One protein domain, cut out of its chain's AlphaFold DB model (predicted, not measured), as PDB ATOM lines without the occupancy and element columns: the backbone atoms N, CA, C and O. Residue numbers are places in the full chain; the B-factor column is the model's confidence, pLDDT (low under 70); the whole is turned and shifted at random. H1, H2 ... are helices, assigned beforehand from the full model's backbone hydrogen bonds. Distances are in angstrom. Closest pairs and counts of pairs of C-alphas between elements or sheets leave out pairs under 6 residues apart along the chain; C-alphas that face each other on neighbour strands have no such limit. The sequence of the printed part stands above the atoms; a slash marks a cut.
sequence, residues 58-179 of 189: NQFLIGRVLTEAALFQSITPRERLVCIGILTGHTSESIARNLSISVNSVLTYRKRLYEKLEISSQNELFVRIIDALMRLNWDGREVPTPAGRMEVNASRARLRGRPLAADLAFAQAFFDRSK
ATOM      1  N   ASN A  58      25.510 -10.765 -13.367       62.94
ATOM      2  CA  ASN A  58      24.998  -9.614 -12.615       62.94
ATOM      3  C   ASN A  58      23.482  -9.455 -12.784       62.94
ATOM      4  O   ASN A  58      22.792  -9.074 -11.847       62.94
ATOM      5  N   GLN A  59      22.956  -9.781 -13.965       66.25
ATOM      6  CA  GLN A  59      21.524  -9.701 -14.268       66.25
ATOM      7  C   GLN A  59      20.750 -10.767 -13.493       66.25
ATOM      8  O   GLN A  59      19.719 -10.472 -12.899       66.25
ATOM      9  N   PHE A  60      21.297 -11.983 -13.453       66.50
ATOM     10  CA  PHE A  60      20.779 -13.103 -12.682       66.50
ATOM     11  C   PHE A  60      20.791 -12.798 -11.183       66.50
ATOM     12  O   PHE A  60      19.765 -12.939 -10.526       66.50
ATOM     13  N   LEU A  61      21.910 -12.296 -10.654       71.25
ATOM     14  CA  LEU A  61      22.054 -11.924  -9.247       71.25
ATOM     15  C   LEU A  61      21.098 -10.806  -8.832       71.25
ATOM     16  O   LEU A  61      20.386 -10.939  -7.839       71.25
ATOM     17  N   ILE A  62      21.045  -9.721  -9.608       76.44
ATOM     18  CA  ILE A  62      20.114  -8.614  -9.368       76.44
ATOM     19  C   ILE A  62      18.673  -9.126  -9.456       76.44
ATOM     20  O   ILE A  62      17.871  -8.859  -8.564       76.44
ATOM     21  N   GLY A  63      18.347  -9.901 -10.493       72.31
ATOM     22  CA  GLY A  63      17.026 -10.497 -10.675       72.31
ATOM     23  C   GLY A  63      16.612 -11.366  -9.491       72.31
ATOM     24  O   GLY A  63      15.501 -11.221  -8.986       72.31
ATOM     25  N   ARG A  64      17.526 -12.204  -8.999       72.81
ATOM     26  CA  ARG A  64      17.316 -13.060  -7.834       72.81
ATOM     27  C   ARG A  64      17.052 -12.246  -6.573       72.81
ATOM     28  O   ARG A  64      16.044 -12.471  -5.915       72.81
ATOM     29  N   VAL A  65      17.883 -11.251  -6.264       83.19
ATOM     30  CA  VAL A  65      17.694 -10.401  -5.074       83.19
ATOM     31  C   VAL A  65      16.357  -9.675  -5.119       83.19
ATOM     32  O   VAL A  65      15.608  -9.704  -4.149       83.19
ATOM     33  N   LEU A  66      16.024  -9.064  -6.256       81.50
ATOM     34  CA  LEU A  66      14.774  -8.317  -6.423       81.50
ATOM     35  C   LEU A  66      13.518  -9.207  -6.367       81.50
ATOM     36  O   LEU A  66      12.405  -8.684  -6.280       81.50
ATOM     37  N   THR A  67      13.704 -10.527  -6.431       74.56
ATOM     38  CA  THR A  67      12.662 -11.560  -6.428       74.56
ATOM     39  C   THR A  67      12.531 -12.224  -5.063       74.56
ATOM     40  O   THR A  67      11.425 -12.370  -4.546       74.56
ATOM     41  N   GLU A  68      13.653 -12.619  -4.474       76.56
ATOM     42  CA  GLU A  68      13.699 -13.487  -3.299       76.56
ATOM     43  C   GLU A  68      13.860 -12.698  -2.001       76.56
ATOM     44  O   GLU A  68      13.311 -13.087  -0.969       76.56
ATOM     45  N   ALA A  69      14.567 -11.567  -2.024       82.00
ATOM     46  CA  ALA A  69      14.804 -10.810  -0.807       82.00
ATOM     47  C   ALA A  69      13.544 -10.035  -0.391       82.00
ATOM     48  O   ALA A  69      13.038  -9.182  -1.123       82.00
ATOM     49  N   ALA A  70      13.077 -10.298   0.834       83.81
ATOM     50  CA  ALA A  70      11.878  -9.688   1.413       83.81
ATOM     51  C   ALA A  70      11.880  -8.150   1.327       83.81
ATOM     52  O   ALA A  70      10.851  -7.548   1.024       83.81
ATOM     53  N   LEU A  71      13.055  -7.531   1.499       84.38
ATOM     54  CA  LEU A  71      13.269  -6.084   1.400       84.38
ATOM     55  C   LEU A  71      12.754  -5.485   0.077       84.38
ATOM     56  O   LEU A  71      12.255  -4.364   0.062       84.38
ATOM     57  N   PHE A  72      12.840  -6.226  -1.031       85.62
ATOM     58  CA  PHE A  72      12.462  -5.745  -2.361       85.62
ATOM     59  C   PHE A  72      11.049  -6.176  -2.788       85.62
ATOM     60  O   PHE A  72      10.641  -5.907  -3.916       85.62
ATOM     61  N   GLN A  73      10.260  -6.807  -1.912       83.44
ATOM     62  CA  GLN A  73       8.894  -7.227  -2.256       83.44
ATOM     63  C   GLN A  73       7.883  -6.067  -2.284       83.44
ATOM     64  O   GLN A  73       6.837  -6.187  -2.921       83.44
ATOM     65  N   SER A  74       8.181  -4.947  -1.616       83.75
ATOM     66  CA  SER A  74       7.312  -3.760  -1.527       83.75
ATOM     67  C   SER A  74       7.436  -2.804  -2.726       83.75
ATOM     68  O   SER A  74       6.613  -1.892  -2.901       83.75
ATOM     69  N   ILE A  75       8.451  -2.995  -3.577       87.00
ATOM     70  CA  ILE A  75       8.691  -2.143  -4.744       87.00
ATOM     71  C   ILE A  75       7.763  -2.544  -5.901       87.00
ATOM     72  O   ILE A  75       7.522  -3.721  -6.175       87.00
ATOM     73  N   THR A  76       7.231  -1.549  -6.601       86.81
ATOM     74  CA  THR A  76       6.391  -1.752  -7.786       86.81
ATOM     75  C   THR A  76       7.231  -2.194  -8.987       86.81
ATOM     76  O   THR A  76       8.439  -1.950  -9.016       86.81
ATOM     77  N   PRO A  77       6.610  -2.750 -10.045       83.19
ATOM     78  CA  PRO A  77       7.331  -3.088 -11.271       83.19
ATOM     79  C   PRO A  77       8.101  -1.898 -11.866       83.19
ATOM     80  O   PRO A  77       9.259  -2.038 -12.236       83.19
ATOM     81  N   ARG A  78       7.516  -0.691 -11.888       83.62
ATOM     82  CA  ARG A  78       8.198   0.505 -12.423       83.62
ATOM     83  C   ARG A  78       9.394   0.934 -11.570       83.62
ATOM     84  O   ARG A  78      10.432   1.281 -12.125       83.62
ATOM     85  N   GLU A  79       9.282   0.861 -10.245       90.88
ATOM     86  CA  GLU A  79      10.404   1.120  -9.329       90.88
ATOM     87  C   GLU A  79      11.506   0.063  -9.478       90.88
ATOM     88  O   GLU A  79      12.684   0.411  -9.482       90.88
ATOM     89  N   ARG A  80      11.139  -1.210  -9.679       88.19
ATOM     90  CA  ARG A  80      12.082  -2.305  -9.942       88.19
ATOM     91  C   ARG A  80      12.889  -2.067 -11.217       88.19
ATOM     92  O   ARG A  80      14.100  -2.247 -11.202       88.19
ATOM     93  N   LEU A  81      12.246  -1.609 -12.291       83.00
ATOM     94  CA  LEU A  81      12.937  -1.275 -13.541       83.00
ATOM     95  C   LEU A  81      13.960  -0.149 -13.356       83.00
ATOM     96  O   LEU A  81      15.081  -0.238 -13.856       83.00
ATOM     97  N   VAL A  82      13.604   0.889 -12.594       90.00
ATOM     98  CA  VAL A  82      14.543   1.966 -12.249       90.00
ATOM     99  C   VAL A  82      15.668   1.453 -11.346       90.00
ATOM    100  O   VAL A  82      16.822   1.796 -11.577       90.00
ATOM    101  N   CYS A  83      15.368   0.580 -10.380       90.81
ATOM    102  CA  CYS A  83      16.362  -0.073  -9.524       90.81
ATOM    103  C   CYS A  83      17.401  -0.847 -10.350       90.81
ATOM    104  O   CYS A  83      18.600  -0.639 -10.177       90.81
ATOM    105  N   ILE A  84      16.953  -1.665 -11.310       85.44
ATOM    106  CA  ILE A  84      17.838  -2.392 -12.232       85.44
ATOM    107  C   ILE A  84      18.720  -1.408 -13.003       85.44
ATOM    108  O   ILE A  84      19.931  -1.593 -13.048       85.44
ATOM    109  N   GLY A  85      18.155  -0.328 -13.549       81.00
ATOM    110  CA  GLY A  85      18.937   0.695 -14.246       81.00
ATOM    111  C   GLY A  85      20.034   1.326 -13.378       81.00
ATOM    112  O   GLY A  85      21.173   1.462 -13.818       81.00
ATOM    113  N   ILE A  86      19.722   1.636 -12.118       88.94
ATOM    114  CA  ILE A  86      20.691   2.200 -11.164       88.94
ATOM    115  C   ILE A  86      21.804   1.190 -10.846       88.94
ATOM    116  O   ILE A  86      22.985   1.532 -10.896       88.94
ATOM    117  N   LEU A  87      21.442  -0.063 -10.551       84.31
ATOM    118  CA  LEU A  87      22.387  -1.128 -10.179       84.31
ATOM    119  C   LEU A  87      23.306  -1.557 -11.321       84.31
ATOM    120  O   LEU A  87      24.340  -2.181 -11.097       84.31
ATOM    121  N   THR A  88      22.931  -1.211 -12.545       74.44
ATOM    122  CA  THR A  88      23.672  -1.539 -13.763       74.44
ATOM    123  C   THR A  88      24.483  -0.355 -14.279       74.44
ATOM    124  O   THR A  88      25.146  -0.468 -15.306       74.44
ATOM    125  N   GLY A  89      24.486   0.759 -13.536       76.00
ATOM    126  CA  GLY A  89      25.338   1.916 -13.795       76.00
ATOM    127  C   GLY A  89      24.766   2.920 -14.793       76.00
ATOM    128  O   GLY A  89      25.504   3.780 -15.267       76.00
ATOM    129  N   HIS A  90      23.475   2.848 -15.124       77.88
ATOM    130  CA  HIS A  90      22.860   3.821 -16.022       77.88
ATOM    131  C   HIS A  90      22.534   5.138 -15.313       77.88
ATOM    132  O   HIS A  90      22.062   5.164 -14.174       77.88
ATOM    133  N   THR A  91      22.722   6.249 -16.029       85.50
ATOM    134  CA  THR A  91      22.249   7.566 -15.585       85.50
ATOM    135  C   THR A  91      20.725   7.662 -15.685       85.50
ATOM    136  O   THR A  91      20.089   6.892 -16.409       85.50
ATOM    137  N   SER A  92      20.116   8.639 -15.007       89.19
ATOM    138  CA  SER A  92      18.656   8.831 -15.051       89.19
ATOM    139  C   SER A  92      18.146   9.092 -16.475       89.19
ATOM    140  O   SER A  92      17.069   8.627 -16.834       89.19
ATOM    141  N   GLU A  93      18.933   9.779 -17.304       87.88
ATOM    142  CA  GLU A  93      18.659  10.053 -18.717       87.88
ATOM    143  C   GLU A  93      18.715   8.778 -19.556       87.88
ATOM    144  O   GLU A  93      17.845   8.537 -20.395       87.88
ATOM    145  N   SER A  94      19.722   7.936 -19.312       81.62
ATOM    146  CA  SER A  94      19.849   6.650 -19.991       81.62
ATOM    147  C   SER A  94      18.704   5.707 -19.609       81.62
ATOM    148  O   SER A  94      18.101   5.085 -20.484       81.62
ATOM    149  N   ILE A  95      18.323   5.675 -18.328       83.12
ATOM    150  CA  ILE A  95      17.153   4.930 -17.850       83.12
ATOM    151  C   ILE A  95      15.882   5.460 -18.520       83.12
ATOM    152  O   ILE A  95      15.112   4.674 -19.061       83.12
ATOM    153  N   ALA A  96      15.672   6.777 -18.546       83.62
ATOM    154  CA  ALA A  96      14.498   7.397 -19.159       83.62
ATOM    155  C   ALA A  96      14.354   7.011 -20.637       83.62
ATOM    156  O   ALA A  96      13.286   6.573 -21.066       83.62
ATOM    157  N   ARG A  97      15.462   7.079 -21.387       84.19
ATOM    158  CA  ARG A  97      15.537   6.656 -22.790       84.19
ATOM    159  C   ARG A  97      15.174   5.182 -22.958       84.19
ATOM    160  O   ARG A  97      14.356   4.850 -23.813       84.19
ATOM    161  N   ASN A  98      15.747   4.309 -22.131       78.25
ATOM    162  CA  ASN A  98      15.526   2.867 -22.227       78.25
ATOM    163  C   ASN A  98      14.103   2.456 -21.824       78.25
ATOM    164  O   ASN A  98      13.558   1.513 -22.390       78.25
ATOM    165  N   LEU A  99      13.500   3.162 -20.864       81.69
ATOM    166  CA  LEU A  99      12.127   2.930 -20.413       81.69
ATOM    167  C   LEU A  99      11.076   3.663 -21.271       81.69
ATOM    168  O   LEU A  99       9.883   3.462 -21.046       81.69
ATOM    169  N   SER A 100      11.504   4.515 -22.212       84.88
ATOM    170  CA  SER A 100      10.645   5.420 -22.993       84.88
ATOM    171  C   SER A 100       9.709   6.267 -22.114       84.88
ATOM    172  O   SER A 100       8.514   6.379 -22.376       84.88
ATOM    173  N   ILE A 101      10.260   6.863 -21.051       88.62
ATOM    174  CA  ILE A 101       9.562   7.783 -20.135       88.62
ATOM    175  C   ILE A 101      10.375   9.066 -19.935       88.62
ATOM    176  O   ILE A 101      11.525   9.153 -20.358       88.62
ATOM    177  N   SER A 102       9.806  10.066 -19.257       95.44
ATOM    178  CA  SER A 102      10.545  11.291 -18.926       95.44
ATOM    179  C   SER A 102      11.607  11.058 -17.839       95.44
ATOM    180  O   SER A 102      11.436  10.215 -16.953       95.44
ATOM    181  N   VAL A 103      12.672  11.869 -17.843       96.50
ATOM    182  CA  VAL A 103      13.678  11.875 -16.763       96.50
ATOM    183  C   VAL A 103      13.022  12.178 -15.411       96.50
ATOM    184  O   VAL A 103      13.307  11.503 -14.426       96.50
ATOM    185  N   ASN A 104      12.053  13.096 -15.365       97.44
ATOM    186  CA  ASN A 104      11.289  13.409 -14.151       97.44
ATOM    187  C   ASN A 104      10.521  12.198 -13.600       97.44
ATOM    188  O   ASN A 104      10.455  11.995 -12.384       97.44
ATOM    189  N   SER A 105       9.974  11.353 -14.479       95.88
ATOM    190  CA  SER A 105       9.336  10.096 -14.082       95.88
ATOM    191  C   SER A 105      10.351   9.135 -13.460       95.88
ATOM    192  O   SER A 105      10.070   8.567 -12.407       95.88
ATOM    193  N   VAL A 106      11.551   9.003 -14.040       95.25
ATOM    194  CA  VAL A 106      12.646   8.207 -13.448       95.25
ATOM    195  C   VAL A 106      13.024   8.734 -12.067       95.25
ATOM    196  O   VAL A 106      13.114   7.950 -11.125       95.25
ATOM    197  N   LEU A 107      13.195  10.049 -11.918       97.06
ATOM    198  CA  LEU A 107      13.534  10.674 -10.637       97.06
ATOM    199  C   LEU A 107      12.452  10.429  -9.578       97.06
ATOM    200  O   LEU A 107      12.774  10.138  -8.427       97.06
ATOM    201  N   THR A 108      11.180  10.472  -9.976       97.62
ATOM    202  CA  THR A 108      10.042  10.178  -9.098       97.62
ATOM    203  C   THR A 108      10.040   8.714  -8.657       97.62
ATOM    204  O   THR A 108       9.901   8.433  -7.468       97.62
ATOM    205  N   TYR A 109      10.239   7.770  -9.582       96.19
ATOM    206  CA  TYR A 109      10.356   6.349  -9.240       96.19
ATOM    207  C   TYR A 109      11.579   6.067  -8.367       96.19
ATOM    208  O   TYR A 109      11.474   5.282  -7.431       96.19
ATOM    209  N   ARG A 110      12.713   6.736  -8.610       96.62
ATOM    210  CA  ARG A 110      13.909   6.632  -7.769       96.62
ATOM    211  C   ARG A 110      13.644   7.131  -6.350       96.62
ATOM    212  O   ARG A 110      14.011   6.449  -5.404       96.62
ATOM    213  N   LYS A 111      12.970   8.275  -6.197       97.25
ATOM    214  CA  LYS A 111      12.588   8.812  -4.882       97.25
ATOM    215  C   LYS A 111      11.694   7.830  -4.119       97.25
ATOM    216  O   LYS A 111      12.021   7.470  -2.997       97.25
ATOM    217  N   ARG A 112      10.630   7.327  -4.752       96.62
ATOM    218  CA  ARG A 112       9.712   6.355  -4.128       96.62
ATOM    219  C   ARG A 112      10.391   5.029  -3.791       96.62
ATOM    220  O   ARG A 112      10.129   4.452  -2.743       96.62
ATOM    221  N   LEU A 113      11.271   4.551  -4.670       95.81
ATOM    222  CA  LEU A 113      12.110   3.381  -4.414       95.81
ATOM    223  C   LEU A 113      12.956   3.590  -3.154       95.81
ATOM    224  O   LEU A 113      13.005   2.709  -2.305       95.81
ATOM    225  N   TYR A 114      13.608   4.748  -3.032       96.19
ATOM    226  CA  TYR A 114      14.477   5.063  -1.899       96.19
ATOM    227  C   TYR A 114      13.684   5.182  -0.597       96.19
ATOM    228  O   TYR A 114      14.085   4.604   0.407       96.19
ATOM    229  N   GLU A 115      12.516   5.825  -0.638       95.62
ATOM    230  CA  GLU A 115      11.587   5.898   0.494       95.62
ATOM    231  C   GLU A 115      11.154   4.500   0.963       95.62
ATOM    232  O   GLU A 115      11.239   4.197   2.147       95.62
ATOM    233  N   LYS A 116      10.761   3.612   0.041       94.44
ATOM    234  CA  LYS A 116      10.328   2.242   0.374       94.44
ATOM    235  C   LYS A 116      11.428   1.346   0.925       94.44
ATOM    236  O   LYS A 116      11.126   0.384   1.624       94.44
ATOM    237  N   LEU A 117      12.672   1.604   0.536       92.88
ATOM    238  CA  LEU A 117      13.839   0.858   1.001       92.88
ATOM    239  C   LEU A 117      14.499   1.509   2.221       92.88
ATOM    240  O   LEU A 117      15.499   0.978   2.706       92.88
ATOM    241  N   GLU A 118      13.958   2.640   2.691       94.19
ATOM    242  CA  GLU A 118      14.494   3.442   3.793       94.19
ATOM    243  C   GLU A 118      15.977   3.780   3.586       94.19
ATOM    244  O   GLU A 118      16.832   3.546   4.443       94.19
ATOM    245  N   ILE A 119      16.289   4.290   2.393       94.19
ATOM    246  CA  ILE A 119      17.636   4.715   2.006       94.19
ATOM    247  C   ILE A 119      17.628   6.135   1.453       94.19
ATOM    248  O   ILE A 119      16.630   6.610   0.915       94.19
ATOM    249  N   SER A 120      18.772   6.806   1.537       91.19
ATOM    250  CA  SER A 120      18.931   8.185   1.062       91.19
ATOM    251  C   SER A 120      19.801   8.308  -0.191       91.19
ATOM    252  O   SER A 120      19.803   9.343  -0.860       91.19
ATOM    253  N   SER A 121      20.539   7.251  -0.541       88.94
ATOM    254  CA  SER A 121      21.582   7.320  -1.560       88.94
ATOM    255  C   SER A 121      21.680   6.066  -2.430       88.94
ATOM    256  O   SER A 121      21.328   4.956  -2.031       88.94
ATOM    257  N   GLN A 122      22.231   6.238  -3.638       88.62
ATOM    258  CA  GLN A 122      22.567   5.117  -4.524       88.62
ATOM    259  C   GLN A 122      23.581   4.165  -3.874       88.62
ATOM    260  O   GLN A 122      23.502   2.956  -4.067       88.62
ATOM    261  N   ASN A 123      24.507   4.693  -3.069       84.94
ATOM    262  CA  ASN A 123      25.475   3.873  -2.344       84.94
ATOM    263  C   ASN A 123      24.782   2.950  -1.342       84.94
ATOM    264  O   ASN A 123      25.093   1.763  -1.296       84.94
ATOM    265  N   GLU A 124      23.816   3.464  -0.581       88.94
ATOM    266  CA  GLU A 124      23.013   2.636   0.320       88.94
ATOM    267  C   GLU A 124      22.219   1.572  -0.441       88.94
ATOM    268  O   GLU A 124      22.161   0.435   0.020       88.94
ATOM    269  N   LEU A 125      21.687   1.879  -1.632       91.44
ATOM    270  CA  LEU A 125      21.041   0.869  -2.478       91.44
ATOM    271  C   LEU A 125      21.998  -0.292  -2.799       91.44
ATOM    272  O   LEU A 125      21.616  -1.454  -2.658       91.44
ATOM    273  N   PHE A 126      23.247   0.000  -3.180       88.00
ATOM    274  CA  PHE A 126      24.257  -1.038  -3.418       88.00
ATOM    275  C   PHE A 126      24.559  -1.853  -2.160       88.00
ATOM    276  O   PHE A 126      24.631  -3.080  -2.237       88.00
ATOM    277  N   VAL A 127      24.681  -1.202  -0.999       85.50
ATOM    278  CA  VAL A 127      24.875  -1.904   0.279       85.50
ATOM    279  C   VAL A 127      23.708  -2.852   0.559       85.50
ATOM    280  O   VAL A 127      23.946  -4.015   0.870       85.50
ATOM    281  N   ARG A 128      22.457  -2.403   0.385       89.38
ATOM    282  CA  ARG A 128      21.258  -3.237   0.587       89.38
ATOM    283  C   ARG A 128      21.235  -4.457  -0.331       89.38
ATOM    284  O   ARG A 128      20.856  -5.535   0.116       89.38
ATOM    285  N   ILE A 129      21.653  -4.305  -1.588       87.50
ATOM    286  CA  ILE A 129      21.739  -5.424  -2.535       87.50
ATOM    287  C   ILE A 129      22.799  -6.435  -2.105       87.50
ATOM    288  O   ILE A 129      22.512  -7.628  -2.079       87.50
ATOM    289  N   ILE A 130      24.000  -5.983  -1.741       84.12
ATOM    290  CA  ILE A 130      25.086  -6.874  -1.304       84.12
ATOM    291  C   ILE A 130      24.689  -7.612  -0.020       84.12
ATOM    292  O   ILE A 130      24.871  -8.821   0.089       84.12
ATOM    293  N   ASP A 131      24.099  -6.901   0.933       85.19
ATOM    294  CA  ASP A 131      23.622  -7.464   2.193       85.19
ATOM    295  C   ASP A 131      22.504  -8.500   1.964       85.19
ATOM    296  O   ASP A 131      22.511  -9.584   2.545       85.19
ATOM    297  N   ALA A 132      21.580  -8.229   1.036       86.19
ATOM    298  CA  ALA A 132      20.572  -9.199   0.619       86.19
ATOM    299  C   ALA A 132      21.186 -10.430  -0.072       86.19
ATOM    300  O   ALA A 132      20.792 -11.549   0.242       86.19
ATOM    301  N   LEU A 133      22.177 -10.248  -0.954       80.88
ATOM    302  CA  LEU A 133      22.900 -11.355  -1.597       80.88
ATOM    303  C   LEU A 133      23.583 -12.267  -0.578       80.88
ATOM    304  O   LEU A 133      23.480 -13.486  -0.679       80.88
ATOM    305  N   MET A 134      24.256 -11.680   0.414       81.44
ATOM    306  CA  MET A 134      24.932 -12.443   1.462       81.44
ATOM    307  C   MET A 134      23.933 -13.226   2.318       81.44
ATOM    308  O   MET A 134      24.179 -14.388   2.632       81.44
ATOM    309  N   ARG A 135      22.774 -12.639   2.646       81.88
ATOM    310  CA  ARG A 135      21.716 -13.334   3.403       81.88
ATOM    311  C   ARG A 135      21.020 -14.443   2.628       81.88
ATOM    312  O   ARG A 135      20.548 -15.390   3.245       81.88
ATOM    313  N   LEU A 136      20.980 -14.355   1.301       75.50
ATOM    314  CA  LEU A 136      20.499 -15.439   0.440       75.50
ATOM    315  C   LEU A 136      21.496 -16.617   0.360       75.50
ATOM    316  O   LEU A 136      21.278 -17.539  -0.418       75.50
ATOM    317  N   ASN A 137      22.561 -16.602   1.179       68.00
ATOM    318  CA  ASN A 137      23.591 -17.637   1.304       68.00
ATOM    319  C   ASN A 137      24.236 -18.000  -0.042       68.00
ATOM    320  O   ASN A 137      24.489 -19.166  -0.335       68.00
ATOM    321  N   TRP A 138      24.474 -16.972  -0.862       64.06
ATOM    322  CA  TRP A 138      25.100 -17.099  -2.173       64.06
ATOM    323  C   TRP A 138      26.457 -17.810  -2.074       64.06
ATOM    324  O   TRP A 138      27.408 -17.264  -1.513       64.06
ATOM    325  N   ASP A 139      26.567 -19.002  -2.660       58.47
ATOM    326  CA  ASP A 139      27.782 -19.828  -2.624       58.47
ATOM    327  C   ASP A 139      28.605 -19.774  -3.928       58.47
ATOM    328  O   ASP A 139      29.616 -20.465  -4.069       58.47
ATOM    329  N   GLY A 140      28.188 -18.951  -4.899       54.06
ATOM    330  CA  GLY A 140      28.853 -18.787  -6.195       54.06
ATOM    331  C   GLY A 140      28.764 -19.993  -7.134       54.06
ATOM    332  O   GLY A 140      29.122 -19.857  -8.304       54.06
ATOM    333  N   ARG A 141      28.261 -21.146  -6.670       55.19
ATOM    334  CA  ARG A 141      28.079 -22.363  -7.480       55.19
ATOM    335  C   ARG A 141      26.805 -22.307  -8.312       55.19
ATOM    336  O   ARG A 141      26.695 -22.994  -9.319       55.19
ATOM    337  N   GLU A 142      25.872 -21.450  -7.915       53.66
ATOM    338  CA  GLU A 142      24.597 -21.232  -8.596       53.66
ATOM    339  C   GLU A 142      24.696 -20.308  -9.826       53.66
ATOM    340  O   GLU A 142      23.692 -20.078 -10.501       53.66
ATOM    341  N   VAL A 143      25.884 -19.779 -10.160       54.38
ATOM    342  CA  VAL A 143      26.082 -19.081 -11.442       54.38
ATOM    343  C   VAL A 143      25.986 -20.107 -12.574       54.38
ATOM    344  O   VAL A 143      26.775 -21.055 -12.589       54.38
ATOM    345  N   PRO A 144      25.091 -19.923 -13.560       51.12
ATOM    346  CA  PRO A 144      25.037 -20.805 -14.719       51.12
ATOM    347  C   PRO A 144      26.409 -20.892 -15.406       51.12
ATOM    348  O   PRO A 144      26.997 -19.876 -15.784       51.12
ATOM    349  N   THR A 145      26.935 -22.111 -15.545       47.12
ATOM    350  CA  THR A 145      28.204 -22.381 -16.243       47.12
ATOM    351  C   THR A 145      27.985 -22.214 -17.757       47.12
ATOM    352  O   THR A 145      26.951 -22.662 -18.249       47.12
ATOM    353  N   PRO A 146      28.910 -21.612 -18.535       47.19
ATOM    354  CA  PRO A 146      28.650 -21.196 -19.924       47.19
ATOM    355  C   PRO A 146      28.595 -22.339 -20.956       47.19
ATOM    356  O   PRO A 146      28.699 -22.104 -22.160       47.19
ATOM    357  N   ALA A 147      28.417 -23.586 -20.520       41.44
ATOM    358  CA  ALA A 147      28.287 -24.730 -21.408       41.44
ATOM    359  C   ALA A 147      26.828 -24.896 -21.861       41.44
ATOM    360  O   ALA A 147      26.043 -25.601 -21.236       41.44
ATOM    361  N   GLY A 148      26.475 -24.248 -22.973       37.66
ATOM    362  CA  GLY A 148      25.227 -24.507 -23.694       37.66
ATOM    363  C   GLY A 148      24.453 -23.242 -24.045       37.66
ATOM    364  O   GLY A 148      24.383 -22.295 -23.267       37.66
ATOM    365  N   ARG A 149      23.871 -23.228 -25.250       34.19
ATOM    366  CA  ARG A 149      22.959 -22.183 -25.736       34.19
ATOM    367  C   ARG A 149      21.925 -21.858 -24.650       34.19
ATOM    368  O   ARG A 149      21.167 -22.721 -24.219       34.19
ATOM    369  N   MET A 150      21.966 -20.619 -24.183       35.91
ATOM    370  CA  MET A 150      21.333 -20.181 -22.949       35.91
ATOM    371  C   MET A 150      19.851 -19.846 -23.181       35.91
ATOM    372  O   MET A 150      19.499 -18.689 -23.381       35.91
ATOM    373  N   GLU A 151      18.982 -20.854 -23.114       33.44
ATOM    374  CA  GLU A 151      17.591 -20.682 -22.671       33.44
ATOM    375  C   GLU A 151      17.523 -21.032 -21.179       33.44
ATOM    376  O   GLU A 151      17.094 -22.114 -20.779       33.44
ATOM    377  N   VAL A 152      17.988 -20.123 -20.312       39.44
ATOM    378  CA  VAL A 152      17.676 -20.245 -18.881       39.44
ATOM    379  C   VAL A 152      16.222 -19.837 -18.727       39.44
ATOM    380  O   VAL A 152      15.844 -18.700 -18.998       39.44
ATOM    381  N   ASN A 153      15.399 -20.807 -18.347       35.62
ATOM    382  CA  ASN A 153      13.946 -20.740 -18.340       35.62
ATOM    383  C   ASN A 153      13.421 -19.803 -17.226       35.62
ATOM    384  O   ASN A 153      12.830 -20.241 -16.239       35.62
ATOM    385  N   ALA A 154      13.619 -18.490 -17.403       38.00
ATOM    386  CA  ALA A 154      13.000 -17.415 -16.619       38.00
ATOM    387  C   ALA A 154      11.459 -17.516 -16.603       38.00
ATOM    388  O   ALA A 154      10.800 -16.952 -15.729       38.00
ATOM    389  N   SER A 155      10.882 -18.277 -17.541       35.12
ATOM    390  CA  SER A 155       9.447 -18.519 -17.708       35.12
ATOM    391  C   SER A 155       8.823 -19.384 -16.604       35.12
ATOM    392  O   SER A 155       7.598 -19.410 -16.488       35.12
ATOM    393  N   ARG A 156       9.620 -20.072 -15.767       35.62
ATOM    394  CA  ARG A 156       9.104 -20.917 -14.667       35.62
ATOM    395  C   ARG A 156       9.097 -20.262 -13.286       35.62
ATOM    396  O   ARG A 156       8.307 -20.682 -12.441       35.62
ATOM    397  N   ALA A 157       9.895 -19.221 -13.052       36.06
ATOM    398  CA  ALA A 157       9.861 -18.493 -11.789       36.06
ATOM    399  C   ALA A 157       8.622 -17.578 -11.753       36.06
ATOM    400  O   ALA A 157       8.529 -16.583 -12.473       36.06
ATOM    401  N   ARG A 158       7.616 -17.945 -10.951       33.84
ATOM    402  CA  ARG A 158       6.400 -17.143 -10.756       33.84
ATOM    403  C   ARG A 158       6.490 -16.385  -9.434       33.84
ATOM    404  O   ARG A 158       6.609 -16.998  -8.382       33.84
ATOM    405  N   LEU A 159       6.351 -15.063  -9.487       38.81
ATOM    406  CA  LEU A 159       6.204 -14.192  -8.319       38.81
ATOM    407  C   LEU A 159       4.733 -13.794  -8.181       38.81
ATOM    408  O   LEU A 159       4.239 -13.032  -9.007       38.81
ATOM    409  N   ARG A 160       4.020 -14.298  -7.159       39.25
ATOM    410  CA  ARG A 160       2.622 -13.913  -6.836       39.25
ATOM    411  C   ARG A 160       1.710 -13.772  -8.076       39.25
ATOM    412  O   ARG A 160       1.068 -12.746  -8.278       39.25
ATOM    413  N   GLY A 161       1.705 -14.779  -8.953       38.66
ATOM    414  CA  GLY A 161       0.864 -14.790 -10.161       38.66
ATOM    415  C   GLY A 161       1.357 -13.937 -11.341       38.66
ATOM    416  O   GLY A 161       0.688 -13.911 -12.369       38.66
ATOM    417  N   ARG A 162       2.525 -13.284 -11.251       38.75
ATOM    418  CA  ARG A 162       3.186 -12.592 -12.370       38.75
ATOM    419  C   ARG A 162       4.475 -13.323 -12.778       38.75
ATOM    420  O   ARG A 162       5.261 -13.701 -11.904       38.75
ATOM    421  N   PRO A 163       4.708 -13.565 -14.079       40.91
ATOM    422  CA  PRO A 163       5.914 -14.243 -14.535       40.91
ATOM    423  C   PRO A 163       7.139 -13.337 -14.352       40.91
ATOM    424  O   PRO A 163       7.158 -12.210 -14.848       40.91
ATOM    425  N   LEU A 164       8.179 -13.854 -13.685       44.66
ATOM    426  CA  LEU A 164       9.488 -13.202 -13.554       44.66
ATOM    427  C   LEU A 164      10.085 -12.847 -14.931       44.66
ATOM    428  O   LEU A 164      10.797 -11.856 -15.080       44.66
ATOM    429  N   ALA A 165       9.716 -13.622 -15.956       40.81
ATOM    430  CA  ALA A 165      10.123 -13.447 -17.341       40.81
ATOM    431  C   ALA A 165       9.810 -12.072 -17.951       40.81
ATOM    432  O   ALA A 165      10.560 -11.660 -18.817       40.81
ATOM    433  N   ALA A 166       8.762 -11.341 -17.548       45.59
ATOM    434  CA  ALA A 166       8.447 -10.055 -18.191       45.59
ATOM    435  C   ALA A 166       9.405  -8.933 -17.747       45.59
ATOM    436  O   ALA A 166       9.961  -8.218 -18.582       45.59
ATOM    437  N   ASP A 167       9.645  -8.832 -16.436       47.31
ATOM    438  CA  ASP A 167      10.599  -7.877 -15.861       47.31
ATOM    439  C   ASP A 167      12.038  -8.252 -16.257       47.31
ATOM    440  O   ASP A 167      12.837  -7.371 -16.571       47.31
ATOM    441  N   LEU A 168      12.359  -9.555 -16.309       49.34
ATOM    442  CA  LEU A 168      13.660 -10.047 -16.767       49.34
ATOM    443  C   LEU A 168      13.858  -9.924 -18.276       49.34
ATOM    444  O   LEU A 168      14.947  -9.554 -18.670       49.34
ATOM    445  N   ALA A 169      12.861 -10.185 -19.127       50.38
ATOM    446  CA  ALA A 169      12.984  -9.992 -20.577       50.38
ATOM    447  C   ALA A 169      13.152  -8.511 -20.917       50.38
ATOM    448  O   ALA A 169      13.946  -8.155 -21.784       50.38
ATOM    449  N   PHE A 170      12.454  -7.633 -20.189       48.97
ATOM    450  CA  PHE A 170      12.681  -6.199 -20.281       48.97
ATOM    451  C   PHE A 170      14.085  -5.814 -19.791       48.97
ATOM    452  O   PHE A 170      14.780  -5.061 -20.470       48.97
ATOM    453  N   ALA A 171      14.532  -6.342 -18.645       54.50
ATOM    454  CA  ALA A 171      15.894  -6.132 -18.160       54.50
ATOM    455  C   ALA A 171      16.926  -6.651 -19.173       54.50
ATOM    456  O   ALA A 171      17.878  -5.948 -19.477       54.50
ATOM    457  N   GLN A 172      16.704  -7.821 -19.769       55.12
ATOM    458  CA  GLN A 172      17.532  -8.414 -20.816       55.12
ATOM    459  C   GLN A 172      17.605  -7.483 -22.029       55.12
ATOM    460  O   GLN A 172      18.697  -7.145 -22.464       55.12
ATOM    461  N   ALA A 173      16.469  -6.957 -22.498       55.34
ATOM    462  CA  ALA A 173      16.426  -5.971 -23.579       55.34
ATOM    463  C   ALA A 173      17.149  -4.662 -23.212       55.34
ATOM    464  O   ALA A 173      17.823  -4.066 -24.052       55.34
ATOM    465  N   PHE A 174      17.049  -4.219 -21.958       52.88
ATOM    466  CA  PHE A 174      17.803  -3.087 -21.420       52.88
ATOM    467  C   PHE A 174      19.319  -3.368 -21.426       52.88
ATOM    468  O   PHE A 174      20.104  -2.515 -21.845       52.88
ATOM    469  N   PHE A 175      19.727  -4.578 -21.039       55.31
ATOM    470  CA  PHE A 175      21.113  -5.044 -21.048       55.31
ATOM    471  C   PHE A 175      21.684  -5.294 -22.447       55.31
ATOM    472  O   PHE A 175      22.893  -5.165 -22.644       55.31
ATOM    473  N   ASP A 176      20.842  -5.667 -23.403       55.47
ATOM    474  CA  ASP A 176      21.236  -5.898 -24.788       55.47
ATOM    475  C   ASP A 176      21.355  -4.563 -25.545       55.47
ATOM    476  O   ASP A 176      22.308  -4.371 -26.298       55.47
ATOM    477  N   ARG A 177      20.468  -3.587 -25.274       48.06
ATOM    478  CA  ARG A 177      20.517  -2.238 -25.878       48.06
ATOM    479  C   ARG A 177      21.715  -1.401 -25.436       48.06
ATOM    480  O   ARG A 177      22.213  -0.604 -26.230       48.06
ATOM    481  N   SER A 178      22.203  -1.566 -24.205       46.66
ATOM    482  CA  SER A 178      23.395  -0.845 -23.730       46.66
ATOM    483  C   SER A 178      24.690  -1.289 -24.423       46.66
ATOM    484  O   SER A 178      25.690  -0.579 -24.353       46.66
ATOM    485  N   LYS A 179      24.670  -2.422 -25.143       44.59
ATOM    486  CA  LYS A 179      25.810  -2.952 -25.905       44.59
ATOM    487  C   LYS A 179      25.811  -2.565 -27.392       44.59
ATOM    488  O   LYS A 179      26.785  -2.867 -28.074       44.59
TER     489      LYS A 179
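Overview. This is residues 58 to 179 of the 189 residues of the protein "Helix-turn-helix transcriptional regulator" of Sphingomonas wittichii (UniProt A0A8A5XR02). What does the model look like? H2 runs through the middle of a cluster of helices, with H1 and H6 on one side of it and H4 crossing it on the other, while H3 packs on residues 103 to 107 of H4 and H5 crosses H1. The link from H5 to H6 makes a wide loop, from which residues 145 to 151 stick out. What is it made of, and how large is it? The printed part has 122 residues with six named helices, H1 to H6 in chain order, and no named strand, and its class is all helix. It is compact, with a radius of gyration of the C-alphas of 14.4 A and spans of 42 by 30 by 28 A.

Along the chain. Where do the first helices lie? H1 is residues 58 to 68, beginning at C-alpha 58 (24.998, -9.614, -12.615). H2 is residues 77 to 87, and H3 is residues 92 to 99. Where are the longer ones? H4, residues 103 to 116, measures 19.9 A from first to last C-alpha, and H5, residues 122 to 135, measures 20.1 A. H6, residues 164 to 177, measures 19.8 A and ends at C-alpha 177 (20.517, -2.238, -25.878).

Arrangement. How do H1, H2 and H6 stand? They form a bundle, three helices grouped together. H1 and H2, a helical hairpin, only just touch, with 3 pairs of C-alphas within 8 A, the closest those of Ile 62 and Ile 84 at 7.2 A, and run opposite ways at a steep tilt of 40 degrees. H6 touches H1 at a shallow tilt of 25 degrees, opposite ways, the C-alphas of Gly 63 and Leu 168 being closest at 7.0 A, and touches H2 with residues 167 to 171 alone, closest at Ile 84 and Ala 171, whose C-alphas are 7.3 A apart. What else touches these helices? H2 is the hub, touching four helices, among them H4, about perpendicular at 86 degrees, with the C-alphas of Glu 79 and Tyr 109 closest at 5.2 A. H5 touches H1 with residues 129 to 133 alone, the C-alphas of Val 65 and Leu 133 being closest at 6.3 A. Are the helix backbones complete? In H1, H2, H3, H4, H5 and H6 every O i to N i+4 pair is within hydrogen-bond range.

Size, cuts and confidence. How far does it reach? The two C-alphas farthest apart, those of Asn 104 and Ala 147, are 42.4 A apart. Is it continuous? The printed part has no cut; the link from H5 to H6, 28 residues, is long. Where is confidence low? Residues 58 to 60 and 137 to 179 have pLDDT under 70.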